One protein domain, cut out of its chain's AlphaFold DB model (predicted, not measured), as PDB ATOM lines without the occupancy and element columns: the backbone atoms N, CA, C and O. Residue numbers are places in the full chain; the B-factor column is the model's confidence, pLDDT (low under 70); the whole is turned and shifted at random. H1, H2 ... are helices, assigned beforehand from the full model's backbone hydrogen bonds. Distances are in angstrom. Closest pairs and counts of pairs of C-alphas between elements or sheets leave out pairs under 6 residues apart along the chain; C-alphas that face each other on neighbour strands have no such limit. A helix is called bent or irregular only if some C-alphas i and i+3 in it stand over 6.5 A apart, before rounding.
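Overview. This is residues 2 to 80 of the 244 residues of an uncharacterized protein of Candidatus Helarchaeota archaeon (UniProt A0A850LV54). Three helices run back and forth in one flat, loosely joined zigzag: H1 and H2 are side by side as a helical hairpin, and the long H3 turns back beside H2 on the side away from H1. H3 meets H2 only near the turn between them, leaving a gap along the rest, and residues 59 to 80 of H3 stick out free. The printed part has 79 residues with three named helices, H1, H2 and H3 in that order, and no named strand; the class is all helix. The whole is loose, with a radius of gyration of the C-alphas of 16.1 A, and flat, spanning 51 by 29 by 10 A.

Along the chain. H1 is residues 2 to 18, 24.9 A from first to last C-alpha, beginning with C-alpha 2 at (176.844, 226.638, 157.280). It has a kink of 26 degrees near residue 12, and it is neither bent nor irregular, but only just: C-alphas 11 and 14 are 6.1 A apart. H2 is residues 21 to 41, 31.0 A long, with C-alpha 21 at (190.847, 246.738, 162.711). It has a kink of 35 degrees near residue 28, and it too is neither bent nor irregular, but only just: C-alphas 22 and 25 are 6.0 A apart. H3, residues 47 to 80, is the longest helix at 47.2 A and ends with C-alpha 80 at (202.412, 255.395, 171.902). It has a kink of 39 degrees near residue 74 and is irregular, with C-alphas 71 and 74 standing 7.1 A apart.

Arrangement. H1 and H2 touch, with 29 pairs of C-alphas within 8 A. Their closest C-alphas are those of Gly 4 and Gly 30, 4.3 A apart. They form a helical hairpin, running opposite ways at a shallow tilt of 16 degrees. H2 and H3 also form a helical hairpin, running opposite ways at a shallow tilt of 11 degrees. They touch with 4 pairs of C-alphas within 8 A, made by residues 39 to 40 of H2 and residues 50 to 54 of H3 alone. Their closest C-alphas are those of Ile 39 and Ser 54, 6.5 A apart. H1 and H3 are apart. Of the O i to N i+4 pairs, 10 of 13 in H1, 12 of 17 in H2 and 28 of 30 in H3 are within hydrogen-bond range.

Size, cuts and confidence. The two C-alphas farthest apart are those of Lys 45 and Gly 80, 51.1 A. The printed part has no cut, and the links H1 to H2 and H2 to H3 are both tight. Residues 17 to 22 stand free, as do residues 59 to 80 of H3. The mean pLDDT of the printed part is 82.6, and residues 14 to 22 are under 70.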
ATOM      1  N   LEU A   2     177.860 225.599 157.515       84.19
ATOM      2  CA  LEU A   2     176.844 226.638 157.280       84.19
ATOM      3  C   LEU A   2     176.780 227.693 158.391       84.19
ATOM      4  O   LEU A   2     176.797 228.874 158.084       84.19
ATOM      5  N   LEU A   3     176.823 227.279 159.663       85.81
ATOM      6  CA  LEU A   3     176.848 228.205 160.803       85.81
ATOM      7  C   LEU A   3     178.061 229.154 160.783       85.81
ATOM      8  O   LEU A   3     177.909 230.343 161.027       85.81
ATOM      9  N   GLY A   4     179.256 228.642 160.470       81.25
ATOM     10  CA  GLY A   4     180.479 229.450 160.409       81.25
ATOM     11  C   GLY A   4     180.460 230.433 159.239       81.25
ATOM     12  O   GLY A   4     180.781 231.600 159.420       81.25
ATOM     13  N   ILE A   5     180.007 229.988 158.062       83.56
ATOM     14  CA  ILE A   5     179.843 230.854 156.882       83.56
ATOM     15  C   ILE A   5     178.795 231.937 157.155       83.56
ATOM     16  O   ILE A   5     179.051 233.110 156.911       83.56
ATOM     17  N   PHE A   6     177.644 231.556 157.708       89.00
ATOM     18  CA  PHE A   6     176.580 232.482 158.087       89.00
ATOM     19  C   PHE A   6     177.075 233.534 159.085       89.00
ATOM     20  O   PHE A   6     176.843 234.725 158.887       89.00
ATOM     21  N   TRP A   7     177.830 233.109 160.104       88.25
ATOM     22  CA  TRP A   7     178.446 234.014 161.072       88.25
ATOM     23  C   TRP A   7     179.415 234.990 160.408       88.25
ATOM     24  O   TRP A   7     179.326 236.191 160.654       88.25
ATOM     25  N   ILE A   8     180.316 234.497 159.547       85.25
ATOM     26  CA  ILE A   8     181.246 235.352 158.799       85.25
ATOM     27  C   ILE A   8     180.451 236.385 158.007       85.25
ATOM     28  O   ILE A   8     180.691 237.565 158.190       85.25
ATOM     29  N   VAL A   9     179.472 235.978 157.194       86.12
ATOM     30  CA  VAL A   9     178.704 236.899 156.338       86.12
ATOM     31  C   VAL A   9     177.994 237.974 157.161       86.12
ATOM     32  O   VAL A   9     178.159 239.158 156.877       86.12
ATOM     33  N   ILE A  10     177.264 237.591 158.212       86.69
ATOM     34  CA  ILE A  10     176.527 238.551 159.048       86.69
ATOM     35  C   ILE A  10     177.460 239.536 159.737       86.69
ATOM     36  O   ILE A  10     177.136 240.715 159.848       86.69
ATOM     37  N   THR A  11     178.614 239.065 160.198       82.94
ATOM     38  CA  THR A  11     179.551 239.901 160.949       82.94
ATOM     39  C   THR A  11     180.450 240.720 160.032       82.94
ATOM     40  O   THR A  11     180.860 241.806 160.420       82.94
ATOM     41  N   LEU A  12     180.695 240.285 158.793       80.38
ATOM     42  CA  LEU A  12     181.465 241.042 157.807       80.38
ATOM     43  C   LEU A  12     180.692 242.264 157.291       80.38
ATOM     44  O   LEU A  12     181.306 243.296 157.044       80.38
ATOM     45  N   ILE A  13     179.362 242.177 157.157       78.56
ATOM     46  CA  ILE A  13     178.506 243.277 156.673       78.56
ATOM     47  C   ILE A  13     178.719 244.589 157.462       78.56
ATOM     48  O   ILE A  13     178.999 245.610 156.827       78.56
ATOM     49  N   PRO A  14     178.641 244.615 158.810       65.81
ATOM     50  CA  PRO A  14     178.926 245.828 159.575       65.81
ATOM     51  C   PRO A  14     180.420 246.189 159.568       65.81
ATOM     52  O   PRO A  14     180.765 247.369 159.531       65.81
ATOM     53  N   VAL A  15     181.318 245.196 159.542       67.81
ATOM     54  CA  VAL A  15     182.778 245.412 159.579       67.81
ATOM     55  C   VAL A  15     183.288 246.095 158.308       67.81
ATOM     56  O   VAL A  15     184.104 247.011 158.404       67.81
ATOM     57  N   ILE A  16     182.786 245.700 157.131       64.81
ATOM     58  CA  ILE A  16     183.162 246.285 155.833       64.81
ATOM     59  C   ILE A  16     182.850 247.779 155.801       64.81
ATOM     60  O   ILE A  16     183.599 248.541 155.207       64.81
ATOM     61  N   ARG A  17     181.769 248.221 156.448       54.97
ATOM     62  CA  ARG A  17     181.413 249.646 156.468       54.97
ATOM     63  C   ARG A  17     182.242 250.456 157.454       54.97
ATOM     64  O   ARG A  17     182.460 251.638 157.224       54.97
ATOM     65  N   MET A  18     182.692 249.844 158.549       55.66
ATOM     66  CA  MET A  18     183.397 250.566 159.610       55.66
ATOM     67  C   MET A  18     184.923 250.542 159.450       55.66
ATOM     68  O   MET A  18     185.576 251.407 160.020       55.66
ATOM     69  N   PHE A  19     185.507 249.599 158.691       56.09
ATOM     70  CA  PHE A  19     186.952 249.482 158.395       56.09
ATOM     71  C   PHE A  19     187.908 249.623 159.604       56.09
ATOM     72  O   PHE A  19     189.111 249.822 159.434       56.09
ATOM     73  N   GLN A  20     187.427 249.480 160.844       61.25
ATOM     74  CA  GLN A  20     188.293 249.523 162.019       61.25
ATOM     75  C   GLN A  20     188.810 248.119 162.335       61.25
ATOM     76  O   GLN A  20     188.047 247.154 162.417       61.25
ATOM     77  N   ARG A  21     190.127 248.012 162.540       64.62
ATOM     78  CA  ARG A  21     190.847 246.738 162.711       64.62
ATOM     79  C   ARG A  21     190.301 245.877 163.849       64.62
ATOM     80  O   ARG A  21     190.259 244.660 163.714       64.62
ATOM     81  N   TRP A  22     189.839 246.485 164.942       66.44
ATOM     82  CA  TRP A  22     189.259 245.736 166.055       66.44
ATOM     83  C   TRP A  22     187.940 245.060 165.685       66.44
ATOM     84  O   TRP A  22     187.684 243.984 166.191       66.44
ATOM     85  N   TYR A  23     187.138 245.547 164.739       71.56
ATOM     86  CA  TYR A  23     185.901 244.833 164.392       71.56
ATOM     87  C   TYR A  23     186.152 243.492 163.679       71.56
ATOM     88  O   TYR A  23     185.272 242.632 163.659       71.56
ATOM     89  N   ILE A  24     187.370 243.259 163.173       75.81
ATOM     90  CA  ILE A  24     187.762 242.015 162.496       75.81
ATOM     91  C   ILE A  24     187.782 240.817 163.462       75.81
ATOM     92  O   ILE A  24     187.612 239.685 163.006       75.81
ATOM     93  N   TYR A  25     187.885 241.015 164.788       80.44
ATOM     94  CA  TYR A  25     187.840 239.877 165.720       80.44
ATOM     95  C   TYR A  25     186.495 239.129 165.649       80.44
ATOM     96  O   TYR A  25     186.466 237.909 165.808       80.44
ATOM     97  N   ILE A  26     185.381 239.808 165.350       82.50
ATOM     98  CA  ILE A  26     184.051 239.178 165.345       82.50
ATOM     99  C   ILE A  26     183.916 238.157 164.188       82.50
ATOM    100  O   ILE A  26     183.569 237.001 164.466       82.50
ATOM    101  N   PRO A  27     184.259 238.494 162.923       83.81
ATOM    102  CA  PRO A  27     184.346 237.515 161.837       83.81
ATOM    103  C   PRO A  27     185.313 236.355 162.095       83.81
ATOM    104  O   PRO A  27     185.043 235.233 161.654       83.81
ATOM    105  N   THR A  28     186.416 236.577 162.825       83.81
ATOM    106  CA  THR A  28     187.396 235.502 163.078       83.81
ATOM    107  C   THR A  28     186.812 234.343 163.889       83.81
ATOM    108  O   THR A  28     187.198 233.200 163.660       83.81
ATOM    109  N   VAL A  29     185.807 234.580 164.744       86.50
ATOM    110  CA  VAL A  29     185.091 233.505 165.461       86.50
ATOM    111  C   VAL A  29     184.394 232.554 164.480       86.50
ATOM    112  O   VAL A  29     184.529 231.334 164.588       86.50
ATOM    113  N   GLY A  30     183.699 233.099 163.477       86.06
ATOM    114  CA  GLY A  30     183.049 232.298 162.434       86.06
ATOM    115  C   GLY A  30     184.055 231.527 161.578       86.06
ATOM    116  O   GLY A  30     183.816 230.368 161.232       86.06
ATOM    117  N   LEU A  31     185.215 232.136 161.313       83.81
ATOM    118  CA  LEU A  31     186.330 231.504 160.609       83.81
ATOM    119  C   LEU A  31     186.898 230.317 161.399       83.81
ATOM    120  O   LEU A  31     187.099 229.248 160.823       83.81
ATOM    121  N   CYS A  32     187.051 230.442 162.720       86.44
ATOM    122  CA  CYS A  32     187.447 229.334 163.593       86.44
ATOM    123  C   CYS A  32     186.433 228.176 163.566       86.44
ATOM    124  O   CYS A  32     186.829 227.014 163.454       86.44
ATOM    125  N   ILE A  33     185.124 228.468 163.610       87.38
ATOM    126  CA  ILE A  33     184.059 227.449 163.520       87.38
ATOM    127  C   ILE A  33     184.097 226.738 162.158       87.38
ATOM    128  O   ILE A  33     183.974 225.511 162.086       87.38
ATOM    129  N   ALA A  34     184.272 227.494 161.071       84.38
ATOM    130  CA  ALA A  34     184.358 226.948 159.721       84.38
ATOM    131  C   ALA A  34     185.602 226.063 159.539       84.38
ATOM    132  O   ALA A  34     185.470 224.938 159.054       84.38
ATOM    133  N   LEU A  35     186.775 226.527 159.984       84.25
ATOM    134  CA  LEU A  35     188.026 225.763 159.946       84.25
ATOM    135  C   LEU A  35     187.932 224.474 160.759       84.25
ATOM    136  O   LEU A  35     188.284 223.411 160.251       84.25
ATOM    137  N   SER A  36     187.410 224.551 161.986       84.62
ATOM    138  CA  SER A  36     187.192 223.374 162.833       84.62
ATOM    139  C   SER A  36     186.335 222.339 162.102       84.62
ATOM    140  O   SER A  36     186.743 221.188 161.939       84.62
ATOM    141  N   TYR A  37     185.197 222.762 161.544       85.25
ATOM    142  CA  TYR A  37     184.335 221.870 160.773       85.25
ATOM    143  C   TYR A  37     185.064 221.234 159.579       85.25
ATOM    144  O   TYR A  37     184.994 220.022 159.410       85.25
ATOM    145  N   LEU A  38     185.793 222.015 158.772       82.12
ATOM    146  CA  LEU A  38     186.522 221.498 157.604       82.12
ATOM    147  C   LEU A  38     187.566 220.441 157.988       82.12
ATOM    148  O   LEU A  38     187.661 219.402 157.333       82.12
ATOM    149  N   ILE A  39     188.304 220.670 159.076       81.75
ATOM    150  CA  ILE A  39     189.318 219.737 159.583       81.75
ATOM    151  C   ILE A  39     188.668 218.426 160.053       81.75
ATOM    152  O   ILE A  39     189.161 217.336 159.744       81.75
ATOM    153  N   PHE A  40     187.544 218.502 160.773       78.88
ATOM    154  CA  PHE A  40     186.864 217.309 161.288       78.88
ATOM    155  C   PHE A  40     186.087 216.539 160.212       78.88
ATOM    156  O   PHE A  40     186.055 215.302 160.270       78.88
ATOM    157  N   SER A  41     185.539 217.232 159.212       80.12
ATOM    158  CA  SER A  41     184.818 216.647 158.073       80.12
ATOM    159  C   SER A  41     185.730 216.022 157.016       80.12
ATOM    160  O   SER A  41     185.256 215.214 156.219       80.12
ATOM    161  N   PHE A  42     187.031 216.329 157.010       77.94
ATOM    162  CA  PHE A  42     187.963 215.732 156.053       77.94
ATOM    163  C   PHE A  42     188.043 214.198 156.239       77.94
ATOM    164  O   PHE A  42     188.151 213.724 157.382       77.94
ATOM    165  N   PRO A  43     188.023 213.389 155.158       72.50
ATOM    166  CA  PRO A  43     187.959 211.924 155.223       72.50
ATOM    167  C   PRO A  43     189.317 211.282 155.564       72.50
ATOM    168  O   PRO A  43     189.801 210.364 154.908       72.50
ATOM    169  N   ILE A  44     189.963 211.752 156.628       76.62
ATOM    170  CA  ILE A  44     191.187 211.156 157.162       76.62
ATOM    171  C   ILE A  44     190.781 209.997 158.079       76.62
ATOM    172  O   ILE A  44     190.324 210.204 159.202       76.62
ATOM    173  N   LYS A  45     190.961 208.757 157.615       75.19
ATOM    174  CA  LYS A  45     190.546 207.542 158.348       75.19
ATOM    175  C   LYS A  45     191.230 207.375 159.719       75.19
ATOM    176  O   LYS A  45     190.696 206.709 160.598       75.19
ATOM    177  N   VAL A  46     192.401 207.985 159.922       79.00
ATOM    178  CA  VAL A  46     193.220 207.819 161.134       79.00
ATOM    179  C   VAL A  46     193.077 209.025 162.066       79.00
ATOM    180  O   VAL A  46     193.566 210.111 161.752       79.00
ATOM    181  N   LYS A  47     192.492 208.822 163.258       80.12
ATOM    182  CA  LYS A  47     192.302 209.877 164.281       80.12
ATOM    183  C   LYS A  47     193.593 210.647 164.605       80.12
ATOM    184  O   LYS A  47     193.571 211.870 164.657       80.12
ATOM    185  N   ARG A  48     194.735 209.954 164.741       82.25
ATOM    186  CA  ARG A  48     196.045 210.593 164.998       82.25
ATOM    187  C   ARG A  48     196.465 211.562 163.889       82.25
ATOM    188  O   ARG A  48     196.938 212.650 164.190       82.25
ATOM    189  N   LYS A  49     196.246 211.211 162.615       81.81
ATOM    190  CA  LYS A  49     196.575 212.090 161.479       81.81
ATOM    191  C   LYS A  49     195.702 213.349 161.468       81.81
ATOM    192  O   LYS A  49     196.222 214.420 161.185       81.81
ATOM    193  N   LYS A  50     194.416 213.246 161.840       81.00
ATOM    194  CA  LYS A  50     193.532 214.420 161.998       81.00
ATOM    195  C   LYS A  50     194.056 215.401 163.042       81.00
ATOM    196  O   LYS A  50     194.113 216.593 162.768       81.00
ATOM    197  N   ILE A  51     194.469 214.894 164.207       83.56
ATOM    198  CA  ILE A  51     195.025 215.725 165.284       83.56
ATOM    199  C   ILE A  51     196.296 216.429 164.802       83.56
ATOM    200  O   ILE A  51     196.381 217.644 164.912       83.56
ATOM    201  N   ILE A  52     197.233 215.696 164.189       87.44
ATOM    202  CA  ILE A  52     198.490 216.267 163.676       87.44
ATOM    203  C   ILE A  52     198.220 217.380 162.654       87.44
ATOM    204  O   ILE A  52     198.799 218.457 162.766       87.44
ATOM    205  N   VAL A  53     197.319 217.150 161.692       86.00
ATOM    206  CA  VAL A  53     196.952 218.158 160.682       86.00
ATOM    207  C   VAL A  53     196.310 219.382 161.337       86.00
ATOM    208  O   VAL A  53     196.685 220.506 161.018       86.00
ATOM    209  N   SER A  54     195.391 219.180 162.285       85.06
ATOM    210  CA  SER A  54     194.765 220.282 163.021       85.06
ATOM    211  C   SER A  54     195.797 221.109 163.784       85.06
ATOM    212  O   SER A  54     195.770 222.333 163.708       85.06
ATOM    213  N   THR A  55     196.709 220.456 164.504       87.50
ATOM    214  CA  THR A  55     197.775 221.126 165.254       87.50
ATOM    215  C   THR A  55     198.693 221.900 164.317       87.50
ATOM    216  O   THR A  55     198.998 223.055 164.594       87.50
ATOM    217  N   PHE A  56     199.087 221.302 163.191       90.25
ATOM    218  CA  PHE A  56     199.927 221.961 162.194       90.25
ATOM    219  C   PHE A  56     199.272 223.235 161.646       90.25
ATOM    220  O   PHE A  56     199.909 224.286 161.629       90.25
ATOM    221  N   ILE A  57     197.991 223.171 161.267       88.62
ATOM    222  CA  ILE A  57     197.240 224.338 160.780       88.62
ATOM    223  C   ILE A  57     197.157 225.420 161.864       88.62
ATOM    224  O   ILE A  57     197.428 226.584 161.581       88.62
ATOM    225  N   SER A  58     196.834 225.055 163.108       86.38
ATOM    226  CA  SER A  58     196.764 226.015 164.216       86.38
ATOM    227  C   SER A  58     198.107 226.698 164.485       86.38
ATOM    228  O   SER A  58     198.149 227.911 164.676       86.38
ATOM    229  N   VAL A  59     199.210 225.942 164.465       92.00
ATOM    230  CA  VAL A  59     200.567 226.487 164.629       92.00
ATOM    231  C   VAL A  59     200.922 227.414 163.469       92.00
ATOM    232  O   VAL A  59     201.445 228.499 163.703       92.00
ATOM    233  N   LEU A  60     200.591 227.037 162.232       92.19
ATOM    234  CA  LEU A  60     200.829 227.874 161.056       92.19
ATOM    235  C   LEU A  60     200.083 229.211 161.155       92.19
ATOM    236  O   LEU A  60     200.680 230.265 160.942       92.19
ATOM    237  N   ILE A  61     198.802 229.178 161.534       88.94
ATOM    238  CA  ILE A  61     197.999 230.385 161.770       88.94
ATOM    239  C   ILE A  61     198.658 231.244 162.855       88.94
ATOM    240  O   ILE A  61     198.852 232.442 162.654       88.94
ATOM    241  N   LEU A  62     199.060 230.641 163.976       89.75
ATOM    242  CA  LEU A  62     199.713 231.358 165.070       89.75
ATOM    243  C   LEU A  62     201.023 232.023 164.627       89.75
ATOM    244  O   LEU A  62     201.265 233.172 164.994       89.75
ATOM    245  N   ILE A  63     201.834 231.356 163.802       94.12
ATOM    246  CA  ILE A  63     203.062 231.931 163.231       94.12
ATOM    247  C   ILE A  63     202.733 233.135 162.342       94.12
ATOM    248  O   ILE A  63     203.349 234.186 162.508       94.12
ATOM    249  N   ILE A  64     201.743 233.022 161.449       91.50
ATOM    250  CA  ILE A  64     201.329 234.117 160.551       91.50
ATOM    251  C   ILE A  64     200.859 235.337 161.353       91.50
ATOM    252  O   ILE A  64     201.289 236.461 161.081       91.50
ATOM    253  N   TYR A  65     200.014 235.129 162.367       86.50
ATOM    254  CA  TYR A  65     199.530 236.215 163.224       86.50
ATOM    255  C   TYR A  65     200.649 236.825 164.068       86.50
ATOM    256  O   TYR A  65     200.736 238.047 164.167       86.50
ATOM    257  N   THR A  66     201.534 235.999 164.631       90.44
ATOM    258  CA  THR A  66     202.682 236.475 165.417       90.44
ATOM    259  C   THR A  66     203.618 237.311 164.553       90.44
ATOM    260  O   THR A  66     204.016 238.400 164.956       90.44
ATOM    261  N   TYR A  67     203.927 236.849 163.340       92.12
ATOM    262  CA  TYR A  67     204.753 237.592 162.394       92.12
ATOM    263  C   TYR A  67     204.103 238.923 161.997       92.12
ATOM    264  O   TYR A  67     204.748 239.968 162.070       92.12
ATOM    265  N   SER A  68     202.808 238.908 161.671       87.06
ATOM    266  CA  SER A  68     202.050 240.124 161.347       87.06
ATOM    267  C   SER A  68     202.059 241.125 162.509       87.06
ATOM    268  O   SER A  68     202.282 242.314 162.300       87.06
ATOM    269  N   PHE A  69     201.891 240.648 163.746       86.88
ATOM    270  CA  PHE A  69     201.965 241.481 164.946       86.88
ATOM    271  C   PHE A  69     203.365 242.073 165.160       86.88
ATOM    272  O   PHE A  69     203.495 243.248 165.502       86.88
ATOM    273  N   LEU A  70     204.422 241.287 164.938       90.88
ATOM    274  CA  LEU A  70     205.802 241.758 165.070       90.88
ATOM    275  C   LEU A  70     206.137 242.867 164.069       90.88
ATOM    276  O   LEU A  70     206.844 243.803 164.442       90.88
ATOM    277  N   LEU A  71     205.607 242.794 162.844       88.44
ATOM    278  CA  LEU A  71     205.777 243.851 161.845       88.44
ATOM    279  C   LEU A  71     205.145 245.179 162.288       88.44
ATOM    280  O   LEU A  71     205.723 246.233 162.052       88.44
ATOM    281  N   GLU A  72     203.995 245.138 162.965       86.06
ATOM    282  CA  GLU A  72     203.292 246.353 163.406       86.06
ATOM    283  C   GLU A  72     203.741 246.866 164.783       86.06
ATOM    284  O   GLU A  72     203.495 248.024 165.126       86.06
ATOM    285  N   LYS A  73     204.403 246.032 165.594       90.62
ATOM    286  CA  LYS A  73     204.793 246.358 166.976       90.62
ATOM    287  C   LYS A  73     205.540 247.691 167.085       90.62
ATOM    288  O   LYS A  73     205.275 248.464 168.006       90.62
ATOM    289  N   ASN A  74     206.486 247.944 166.183       90.50
ATOM    290  CA  ASN A  74     207.308 249.152 166.237       90.50
ATOM    291  C   ASN A  74     206.465 250.410 166.006       90.50
ATOM    292  O   ASN A  74     206.585 251.357 166.781       90.50
ATOM    293  N   ASP A  75     205.545 250.373 165.037       87.44
ATOM    294  CA  ASP A  75     204.623 251.478 164.762       87.44
ATOM    295  C   ASP A  75     203.742 251.779 165.984       87.44
ATOM    296  O   ASP A  75     203.511 252.943 166.315       87.44
ATOM    297  N   TRP A  76     203.276 250.743 166.693       88.69
ATOM    298  CA  TRP A  76     202.494 250.900 167.925       88.69
ATOM    299  C   TRP A  76     203.296 251.540 169.059       88.69
ATOM    300  O   TRP A  76     202.802 252.459 169.716       88.69
ATOM    301  N   ILE A  77     204.530 251.082 169.288       92.88
ATOM    302  CA  ILE A  77     205.412 251.642 170.324       92.88
ATOM    303  C   ILE A  77     205.710 253.111 170.027       92.88
ATOM    304  O   ILE A  77     205.589 253.965 170.905       92.88
ATOM    305  N   GLU A  78     206.071 253.410 168.785       92.56
ATOM    306  CA  GLU A  78     206.399 254.759 168.344       92.56
ATOM    307  C   GLU A  78     205.190 255.695 168.450       92.56
ATOM    308  O   GLU A  78     205.294 256.769 169.042       92.56
ATOM    309  N   THR A  79     204.015 255.255 167.992       91.12
ATOM    310  CA  THR A  79     202.766 256.020 168.126       91.12
ATOM    311  C   THR A  79     202.415 256.261 169.597       91.12
ATOM    312  O   THR A  79     202.016 257.365 169.971       91.12
ATOM    313  N   GLY A  80     202.605 255.257 170.459       92.50
ATOM    314  CA  GLY A  80     202.412 255.395 171.902       92.50
ATOM    315  C   GLY A  80     203.367 256.416 172.530       92.50
ATOM    316  O   GLY A  80     202.962 257.190 173.399       92.50
TER     317      GLY A  80